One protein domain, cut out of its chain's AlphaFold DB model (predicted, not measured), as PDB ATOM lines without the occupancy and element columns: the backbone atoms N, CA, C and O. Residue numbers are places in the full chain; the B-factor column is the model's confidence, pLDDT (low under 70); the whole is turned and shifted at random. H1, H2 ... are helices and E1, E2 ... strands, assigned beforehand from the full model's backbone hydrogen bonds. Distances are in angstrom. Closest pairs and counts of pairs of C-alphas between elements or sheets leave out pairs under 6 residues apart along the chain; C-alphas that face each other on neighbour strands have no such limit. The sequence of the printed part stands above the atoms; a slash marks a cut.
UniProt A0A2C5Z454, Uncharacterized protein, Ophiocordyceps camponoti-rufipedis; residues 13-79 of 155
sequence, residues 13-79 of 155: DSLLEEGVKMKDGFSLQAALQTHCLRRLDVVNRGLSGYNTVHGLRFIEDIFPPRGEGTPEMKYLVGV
ATOM      1  N   ASP A  13     229.269 184.748 212.845       79.88
ATOM      2  CA  ASP A  13     228.370 185.464 211.947       79.88
ATOM      3  C   ASP A  13     228.269 186.961 212.297       79.88
ATOM      4  O   ASP A  13     229.107 187.545 212.995       79.88
ATOM      5  N   SER A  14     227.186 187.578 211.821       83.06
ATOM      6  CA  SER A  14     226.816 188.963 212.084       83.06
ATOM      7  C   SER A  14     226.813 189.338 213.567       83.06
ATOM      8  O   SER A  14     227.063 190.493 213.879       83.06
ATOM      9  N   LEU A  15     226.558 188.410 214.499       82.50
ATOM     10  CA  LEU A  15     226.563 188.736 215.929       82.50
ATOM     11  C   LEU A  15     227.962 189.100 216.423       82.50
ATOM     12  O   LEU A  15     228.107 190.015 217.233       82.50
ATOM     13  N   LEU A  16     228.993 188.405 215.935       83.50
ATOM     14  CA  LEU A  16     230.370 188.730 216.298       83.50
ATOM     15  C   LEU A  16     230.893 189.930 215.513       83.50
ATOM     16  O   LEU A  16     231.618 190.736 216.094       83.50
ATOM     17  N   GLU A  17     230.467 190.119 214.261       84.00
ATOM     18  CA  GLU A  17     230.739 191.362 213.524       84.00
ATOM     19  C   GLU A  17     230.174 192.582 214.270       84.00
ATOM     20  O   GLU A  17     230.857 193.588 214.472       84.00
ATOM     21  N   GLU A  18     228.935 192.489 214.754       85.81
ATOM     22  CA  GLU A  18     228.305 193.560 215.521       85.81
ATOM     23  C   GLU A  18     228.840 193.682 216.949       85.81
ATOM     24  O   GLU A  18     228.660 194.726 217.569       85.81
ATOM     25  N   GLY A  19     229.575 192.687 217.449       83.00
ATOM     26  CA  GLY A  19     230.214 192.714 218.766       83.00
ATOM     27  C   GLY A  19     231.291 193.796 218.934       83.00
ATOM     28  O   GLY A  19     231.697 194.078 220.065       83.00
ATOM     29  N   VAL A  20     231.746 194.415 217.837       86.56
ATOM     30  CA  VAL A  20     232.628 195.602 217.853       86.56
ATOM     31  C   VAL A  20     231.840 196.880 218.092       86.56
ATOM     32  O   VAL A  20     232.350 197.831 218.681       86.56
ATOM     33  N   LYS A  21     230.593 196.921 217.615       86.44
ATOM     34  CA  LYS A  21     229.754 198.105 217.724       86.44
ATOM     35  C   LYS A  21     229.363 198.280 219.184       86.44
ATOM     36  O   LYS A  21     228.950 197.340 219.861       86.44
ATOM     37  N   MET A  22     229.492 199.507 219.664       86.62
ATOM     38  CA  MET A  22     229.040 199.873 220.996       86.62
ATOM     39  C   MET A  22     227.514 199.956 220.976       86.62
ATOM     40  O   MET A  22     226.944 200.846 220.345       86.62
ATOM     41  N   LYS A  23     226.859 199.000 221.634       84.94
ATOM     42  CA  LYS A  23     225.406 198.941 221.781       84.94
ATOM     43  C   LYS A  23     225.077 199.070 223.261       84.94
ATOM     44  O   LYS A  23     225.616 198.328 224.076       84.94
ATOM     45  N   ASP A  24     224.264 200.063 223.607       85.12
ATOM     46  CA  ASP A  24     223.862 200.345 224.994       85.12
ATOM     47  C   ASP A  24     225.054 200.536 225.958       85.12
ATOM     48  O   ASP A  24     225.011 200.160 227.125       85.12
ATOM     49  N   GLY A  25     226.156 201.107 225.457       86.69
ATOM     50  CA  GLY A  25     227.372 201.334 226.245       86.69
ATOM     51  C   GLY A  25     228.301 200.122 226.370       86.69
ATOM     52  O   GLY A  25     229.370 200.238 226.964       86.69
ATOM     53  N   PHE A  26     227.939 198.980 225.784       88.06
ATOM     54  CA  PHE A  26     228.723 197.753 225.827       88.06
ATOM     55  C   PHE A  26     229.213 197.353 224.431       88.06
ATOM     56  O   PHE A  26     228.481 197.430 223.446       88.06
ATOM     57  N   SER A  27     230.460 196.893 224.344       90.19
ATOM     58  CA  SER A  27     230.957 196.175 223.169       90.19
ATOM     59  C   SER A  27     231.729 194.945 223.625       90.19
ATOM     60  O   SER A  27     232.624 195.019 224.472       90.19
ATOM     61  N   LEU A  28     231.366 193.796 223.060       88.44
ATOM     62  CA  LEU A  28     231.968 192.516 223.413       88.44
ATOM     63  C   LEU A  28     233.469 192.527 223.113       88.44
ATOM     64  O   LEU A  28     234.270 192.103 223.946       88.44
ATOM     65  N   GLN A  29     233.860 193.047 221.946       89.69
ATOM     66  CA  GLN A  29     235.266 193.084 221.561       89.69
ATOM     67  C   GLN A  29     236.085 193.994 222.484       89.69
ATOM     68  O   GLN A  29     237.161 193.580 222.911       89.69
ATOM     69  N   ALA A  30     235.602 195.193 222.832       90.50
ATOM     70  CA  ALA A  30     236.366 196.080 223.710       90.50
ATOM     71  C   ALA A  30     236.442 195.536 225.142       90.50
ATOM     72  O   ALA A  30     237.490 195.650 225.777       90.50
ATOM     73  N   ALA A  31     235.380 194.895 225.641       90.81
ATOM     74  CA  ALA A  31     235.400 194.233 226.943       90.81
ATOM     75  C   ALA A  31     236.450 193.109 226.985       90.81
ATOM     76  O   ALA A  31     237.249 193.042 227.920       90.81
ATOM     77  N   LEU A  32     236.506 192.273 225.942       89.94
ATOM     78  CA  LEU A  32     237.510 191.214 225.816       89.94
ATOM     79  C   LEU A  32     238.926 191.776 225.666       89.94
ATOM     80  O   LEU A  32     239.833 191.309 226.346       89.94
ATOM     81  N   GLN A  33     239.121 192.802 224.832       90.88
ATOM     82  CA  GLN A  33     240.418 193.471 224.698       90.88
ATOM     83  C   GLN A  33     240.877 194.063 226.028       90.88
ATOM     84  O   GLN A  33     242.035 193.900 226.398       90.88
ATOM     85  N   THR A  34     239.967 194.678 226.780       91.25
ATOM     86  CA  THR A  34     240.279 195.249 228.094       91.25
ATOM     87  C   THR A  34     240.656 194.162 229.097       91.25
ATOM     88  O   THR A  34     241.614 194.315 229.849       91.25
ATOM     89  N   HIS A  35     239.947 193.032 229.092       90.75
ATOM     90  CA  HIS A  35     240.236 191.917 229.991       90.75
ATOM     91  C   HIS A  35     241.544 191.188 229.640       90.75
ATOM     92  O   HIS A  35     242.269 190.716 230.518       90.75
ATOM     93  N   CYS A  36     241.861 191.101 228.349       88.62
ATOM     94  CA  CYS A  36     243.045 190.423 227.833       88.62
ATOM     95  C   CYS A  36     244.237 191.359 227.582       88.62
ATOM     96  O   CYS A  36     245.262 190.902 227.064       88.62
ATOM     97  N   LEU A  37     244.132 192.633 227.977       86.12
ATOM     98  CA  LEU A  37     245.172 193.647 227.816       86.12
ATOM     99  C   LEU A  37     246.532 193.101 228.270       86.12
ATOM    100  O   LEU A  37     246.674 192.571 229.373       86.12
ATOM    101  N   ARG A  38     247.546 193.254 227.407       87.06
ATOM    102  CA  ARG A  38     248.943 192.825 227.634       87.06
ATOM    103  C   ARG A  38     249.162 191.308 227.737       87.06
ATOM    104  O   ARG A  38     250.254 190.889 228.110       87.06
ATOM    105  N   ARG A  39     248.153 190.481 227.449       87.81
ATOM    106  CA  ARG A  39     248.258 189.010 227.482       87.81
ATOM    107  C   ARG A  39     247.917 188.382 226.145       87.81
ATOM    108  O   ARG A  39     248.578 187.420 225.763       87.81
ATOM    109  N   LEU A  40     246.869 188.882 225.492       88.44
ATOM    110  CA  LEU A  40     246.390 188.369 224.217       88.44
ATOM    111  C   LEU A  40     245.924 189.508 223.315       88.44
ATOM    112  O   LEU A  40     245.313 190.465 223.790       88.44
ATOM    113  N   ASP A  41     246.129 189.334 222.017       88.19
ATOM    114  CA  ASP A  41     245.541 190.184 220.989       88.19
ATOM    115  C   ASP A  41     244.185 189.613 220.564       88.19
ATOM    116  O   ASP A  41     244.089 188.482 220.087       88.19
ATOM    117  N   VAL A  42     243.115 190.389 220.743       88.94
ATOM    118  CA  VAL A  42     241.762 189.980 220.336       88.94
ATOM    119  C   VAL A  42     241.516 190.424 218.901       88.94
ATOM    120  O   VAL A  42     241.437 191.624 218.623       88.94
ATOM    121  N   VAL A  43     241.364 189.453 218.003       88.56
ATOM    122  CA  VAL A  43     241.125 189.660 216.572       88.56
ATOM    123  C   VAL A  43     239.719 189.195 216.229       88.56
ATOM    124  O   VAL A  43     239.355 188.049 216.487       88.56
ATOM    125  N   ASN A  44     238.933 190.072 215.614       88.00
ATOM    126  CA  ASN A  44     237.590 189.733 215.166       88.00
ATOM    127  C   ASN A  44     237.589 189.310 213.696       88.00
ATOM    128  O   ASN A  44     238.095 190.023 212.831       88.00
ATOM    129  N   ARG A  45     237.040 188.125 213.442       86.38
ATOM    130  CA  ARG A  45     236.847 187.486 212.136       86.38
ATOM    131  C   ARG A  45     235.377 187.079 211.946       86.38
ATOM    132  O   ARG A  45     235.096 186.094 211.271       86.38
ATOM    133  N   GLY A  46     234.447 187.803 212.573       81.94
ATOM    134  CA  GLY A  46     233.011 187.681 212.336       81.94
ATOM    135  C   GLY A  46     232.626 188.258 210.975       81.94
ATOM    136  O   GLY A  46     233.042 189.366 210.642       81.94
ATOM    137  N   LEU A  47     231.859 187.504 210.187       76.62
ATOM    138  CA  LEU A  47     231.454 187.887 208.833       76.62
ATOM    139  C   LEU A  47     229.929 187.770 208.701       76.62
ATOM    140  O   LEU A  47     229.369 186.671 208.709       76.62
ATOM    141  N   SER A  48     229.233 188.899 208.580       74.44
ATOM    142  CA  SER A  48     227.790 188.932 208.337       74.44
ATOM    143  C   SER A  48     227.449 188.276 206.999       74.44
ATOM    144  O   SER A  48     228.081 188.531 205.973       74.44
ATOM    145  N   GLY A  49     226.442 187.401 207.010       67.81
ATOM    146  CA  GLY A  49     225.996 186.660 205.828       67.81
ATOM    147  C   GLY A  49     226.769 185.370 205.534       67.81
ATOM    148  O   GLY A  49     226.405 184.659 204.599       67.81
ATOM    149  N   TYR A  50     227.785 185.016 206.330       67.25
ATOM    150  CA  TYR A  50     228.441 183.715 206.201       67.25
ATOM    151  C   TYR A  50     227.575 182.623 206.826       67.25
ATOM    152  O   TYR A  50     227.285 182.647 208.018       67.25
ATOM    153  N   ASN A  51     227.176 181.644 206.012       67.44
ATOM    154  CA  ASN A  51     226.618 180.385 206.497       67.44
ATOM    155  C   ASN A  51     227.753 179.436 206.931       67.44
ATOM    156  O   ASN A  51     228.924 179.644 206.606       67.44
ATOM    157  N   THR A  52     227.413 178.365 207.650       66.81
ATOM    158  CA  THR A  52     228.390 177.365 208.113       66.81
ATOM    159  C   THR A  52     229.205 176.759 206.961       66.81
ATOM    160  O   THR A  52     230.377 176.442 207.137       66.81
ATOM    161  N   VAL A  53     228.620 176.654 205.761       70.31
ATOM    162  CA  VAL A  53     229.288 176.128 204.559       70.31
ATOM    163  C   VAL A  53     230.366 177.093 204.047       70.31
ATOM    164  O   VAL A  53     231.474 176.667 203.731       70.31
ATOM    165  N   HIS A  54     230.087 178.398 204.020       72.75
ATOM    166  CA  HIS A  54     231.068 179.432 203.694       72.75
ATOM    167  C   HIS A  54     232.152 179.511 204.769       72.75
ATOM    168  O   HIS A  54     233.329 179.582 204.433       72.75
ATOM    169  N   GLY A  55     231.782 179.408 206.048       71.62
ATOM    170  CA  GLY A  55     232.746 179.381 207.147       71.62
ATOM    171  C   GLY A  55     233.780 178.261 207.007       71.62
ATOM    172  O   GLY A  55     234.962 178.505 207.218       71.62
ATOM    173  N   LEU A  56     233.357 177.063 206.585       74.19
ATOM    174  CA  LEU A  56     234.267 175.944 206.315       74.19
ATOM    175  C   LEU A  56     235.091 176.140 205.035       74.19
ATOM    176  O   LEU A  56     236.253 175.753 205.009       74.19
ATOM    177  N   ARG A  57     234.525 176.756 203.989       79.19
ATOM    178  CA  ARG A  57     235.242 177.008 202.725       79.19
ATOM    179  C   ARG A  57     236.394 178.001 202.892       79.19
ATOM    180  O   ARG A  57     237.428 177.821 202.267       79.19
ATOM    181  N   PHE A  58     236.210 179.025 203.723       76.19
ATOM    182  CA  PHE A  58     237.196 180.092 203.934       76.19
ATOM    183  C   PHE A  58     238.016 179.907 205.216       76.19
ATOM    184  O   PHE A  58     238.745 180.811 205.618       76.19
ATOM    185  N   ILE A  59     237.913 178.754 205.884       78.25
ATOM    186  CA  ILE A  59     238.606 178.539 207.158       78.25
ATOM    187  C   ILE A  59     240.127 178.606 206.991       78.25
ATOM    188  O   ILE A  59     240.800 179.196 207.828       78.25
ATOM    189  N   GLU A  60     240.663 178.085 205.888       77.69
ATOM    190  CA  GLU A  60     242.104 178.105 205.605       77.69
ATOM    191  C   GLU A  60     242.612 179.514 205.262       77.69
ATOM    192  O   GLU A  60     243.721 179.881 205.645       77.69
ATOM    193  N   ASP A  61     241.775 180.341 204.629       78.38
ATOM    194  CA  ASP A  61     242.100 181.742 204.337       78.38
ATOM    195  C   ASP A  61     242.059 182.618 205.600       78.38
ATOM    196  O   ASP A  61     242.810 183.585 205.743       78.38
ATOM    197  N   ILE A  62     241.164 182.292 206.537       76.50
ATOM    198  CA  ILE A  62     241.016 183.010 207.809       76.50
ATOM    199  C   ILE A  62     242.106 182.592 208.801       76.50
ATOM    200  O   ILE A  62     242.590 183.428 209.570       76.50
ATOM    201  N   PHE A  63     242.499 181.320 208.765       78.12
ATOM    202  CA  PHE A  63     243.497 180.711 209.634       78.12
ATOM    203  C   PHE A  63     244.678 180.196 208.802       78.12
ATOM    204  O   PHE A  63     244.779 178.988 208.574       78.12
ATOM    205  N   PRO A  64     245.591 181.086 208.365       71.62
ATOM    206  CA  PRO A  64     246.749 180.657 207.601       71.62
ATOM    207  C   PRO A  64     247.606 179.681 208.425       71.62
ATOM    208  O   PRO A  64     247.686 179.801 209.657       71.62
ATOM    209  N   PRO A  65     248.267 178.716 207.765       68.62
ATOM    210  CA  PRO A  65     249.147 177.770 208.431       68.62
ATOM    211  C   PRO A  65     250.259 178.506 209.184       68.62
ATOM    212  O   PRO A  65     250.753 179.546 208.746       68.62
ATOM    213  N   ARG A  66     250.648 177.954 210.340       67.62
ATOM    214  CA  ARG A  66     251.679 178.536 211.209       67.62
ATOM    215  C   ARG A  66     252.983 178.699 210.418       67.62
ATOM    216  O   ARG A  66     253.596 177.708 210.033       67.62
ATOM    217  N   GLY A  67     253.389 179.944 210.194       72.12
ATOM    218  CA  GLY A  67     254.649 180.328 209.559       72.12
ATOM    219  C   GLY A  67     255.560 181.102 210.510       72.12
ATOM    220  O   GLY A  67     255.125 181.595 211.557       72.12
ATOM    221  N   GLU A  68     256.831 181.231 210.142       63.47
ATOM    222  CA  GLU A  68     257.813 182.027 210.881       63.47
ATOM    223  C   GLU A  68     257.337 183.492 210.956       63.47
ATOM    224  O   GLU A  68     257.188 184.167 209.940       63.47
ATOM    225  N   GLY A  69     257.004 183.964 212.162       68.62
ATOM    226  CA  GLY A  69     256.451 185.307 212.392       68.62
ATOM    227  C   GLY A  69     254.923 185.397 212.475       68.62
ATOM    228  O   GLY A  69     254.403 186.485 212.729       68.62
ATOM    229  N   THR A  70     254.187 184.288 212.326       70.56
ATOM    230  CA  THR A  70     252.745 184.289 212.625       70.56
ATOM    231  C   THR A  70     252.489 184.254 214.141       70.56
ATOM    232  O   THR A  70     253.108 183.462 214.853       70.56
ATOM    233  N   PRO A  71     251.593 185.111 214.660       73.25
ATOM    234  CA  PRO A  71     251.204 185.104 216.066       73.25
ATOM    235  C   PRO A  71     250.563 183.771 216.467       73.25
ATOM    236  O   PRO A  71     249.750 183.204 215.736       73.25
ATOM    237  N   GLU A  72     250.905 183.272 217.655       79.94
ATOM    238  CA  GLU A  72     250.345 182.025 218.170       79.94
ATOM    239  C   GLU A  72     248.860 182.197 218.505       79.94
ATOM    240  O   GLU A  72     248.498 182.944 219.409       79.94
ATOM    241  N   MET A  73     247.978 181.466 217.828       78.38
ATOM    242  CA  MET A  73     246.563 181.428 218.201       78.38
ATOM    243  C   MET A  73     246.362 180.521 219.411       78.38
ATOM    244  O   MET A  73     246.605 179.314 219.334       78.38
ATOM    245  N   LYS A  74     245.915 181.107 220.526       77.44
ATOM    246  CA  LYS A  74     245.747 180.403 221.805       77.44
ATOM    247  C   LYS A  74     244.305 179.980 222.059       77.44
ATOM    248  O   LYS A  74     244.067 178.948 222.679       77.44
ATOM    249  N   TYR A  75     243.352 180.770 221.575       75.75
ATOM    250  CA  TYR A  75     241.929 180.541 221.793       75.75
ATOM    251  C   TYR A  75     241.135 180.909 220.539       75.75
ATOM    252  O   TYR A  75     241.377 181.946 219.921       75.75
ATOM    253  N   LEU A  76     240.165 180.060 220.203       80.06
ATOM    254  CA  LEU A  76     239.186 180.284 219.147       80.06
ATOM    255  C   LEU A  76     237.799 180.277 219.784       80.06
ATOM    256  O   LEU A  76     237.394 179.274 220.372       80.06
ATOM    257  N   VAL A  77     237.076 181.388 219.670       76.88
ATOM    258  CA  VAL A  77     235.677 181.471 220.099       76.88
ATOM    259  C   VAL A  77     234.813 181.481 218.851       76.88
ATOM    260  O   VAL A  77     234.829 182.450 218.095       76.88
ATOM    261  N   GLY A  78     234.098 180.376 218.640       75.31
ATOM    262  CA  GLY A  78     233.169 180.184 217.535       75.31
ATOM    263  C   GLY A  78     231.725 180.362 217.992       75.31
ATOM    264  O   GLY A  78     231.267 179.591 218.838       75.31
ATOM    265  N   VAL A  79     230.990 181.324 217.432       67.69
ATOM    266  CA  VAL A  79     229.523 181.346 217.571       67.69
ATOM    267  C   VAL A  79     228.914 180.592 216.398       67.69
ATOM    268  O   VAL A  79     229.180 180.902 215.238       67.69
TER     269      VAL A  79
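AT A GLANCE: This is residues 13 to 79 of the 155 residues of an uncharacterized protein of Ophiocordyceps camponoti-rufipedis (UniProt A0A2C5Z454). A flat, loosely built chain has strand E1 through its middle, with helices H1 and H2 packed on one side of it. On the other side the chain runs through H3 and H4, loops out at residues 64 to 70, which stick out free, and returns as strand E2 near E1. The 67 printed residues hold H1, H2, E1, H3, H4 and E2 in that order, a mixed class; E1 and E2 pair with no named strand. It is only just loose, close to compact, with a radius of gyration of the C-alphas of 13.4 A and spans of 37 by 31 by 13 A.

IN THESE COORDINATES: H1, residues 14 to 18, begins at C-alpha (226.816, 188.963, 212.084). H2 is residues 28 to 35, 10.6 A; E1, 41 to 46, 15.4 A; H3, 52 to 57; H4, 59 to 62. E2, 73 to 78, 13.5 A, ends at C-alpha (233.169, 180.184, 217.535).

HOW THE PARTS SIT: H1 touches E1, closest C-alphas Glu 17 and Gly 46, 4.5 A. H2 touches E1, closest C-alphas Gln 33 and Val 42, 5.7 A. H3 and H4 meet only through their link. In H1, H2 and H3 every O i to N i+4 pair is within hydrogen-bond range; H4 is too short for one.

THE WHOLE: The C-alphas farthest apart, of Asp 24 and Glu 68, are 41.1 A apart. The printed part has no cut and no long link. Residues 49 to 52, 65 to 66, 68 to 69 and 79 have pLDDT under 70.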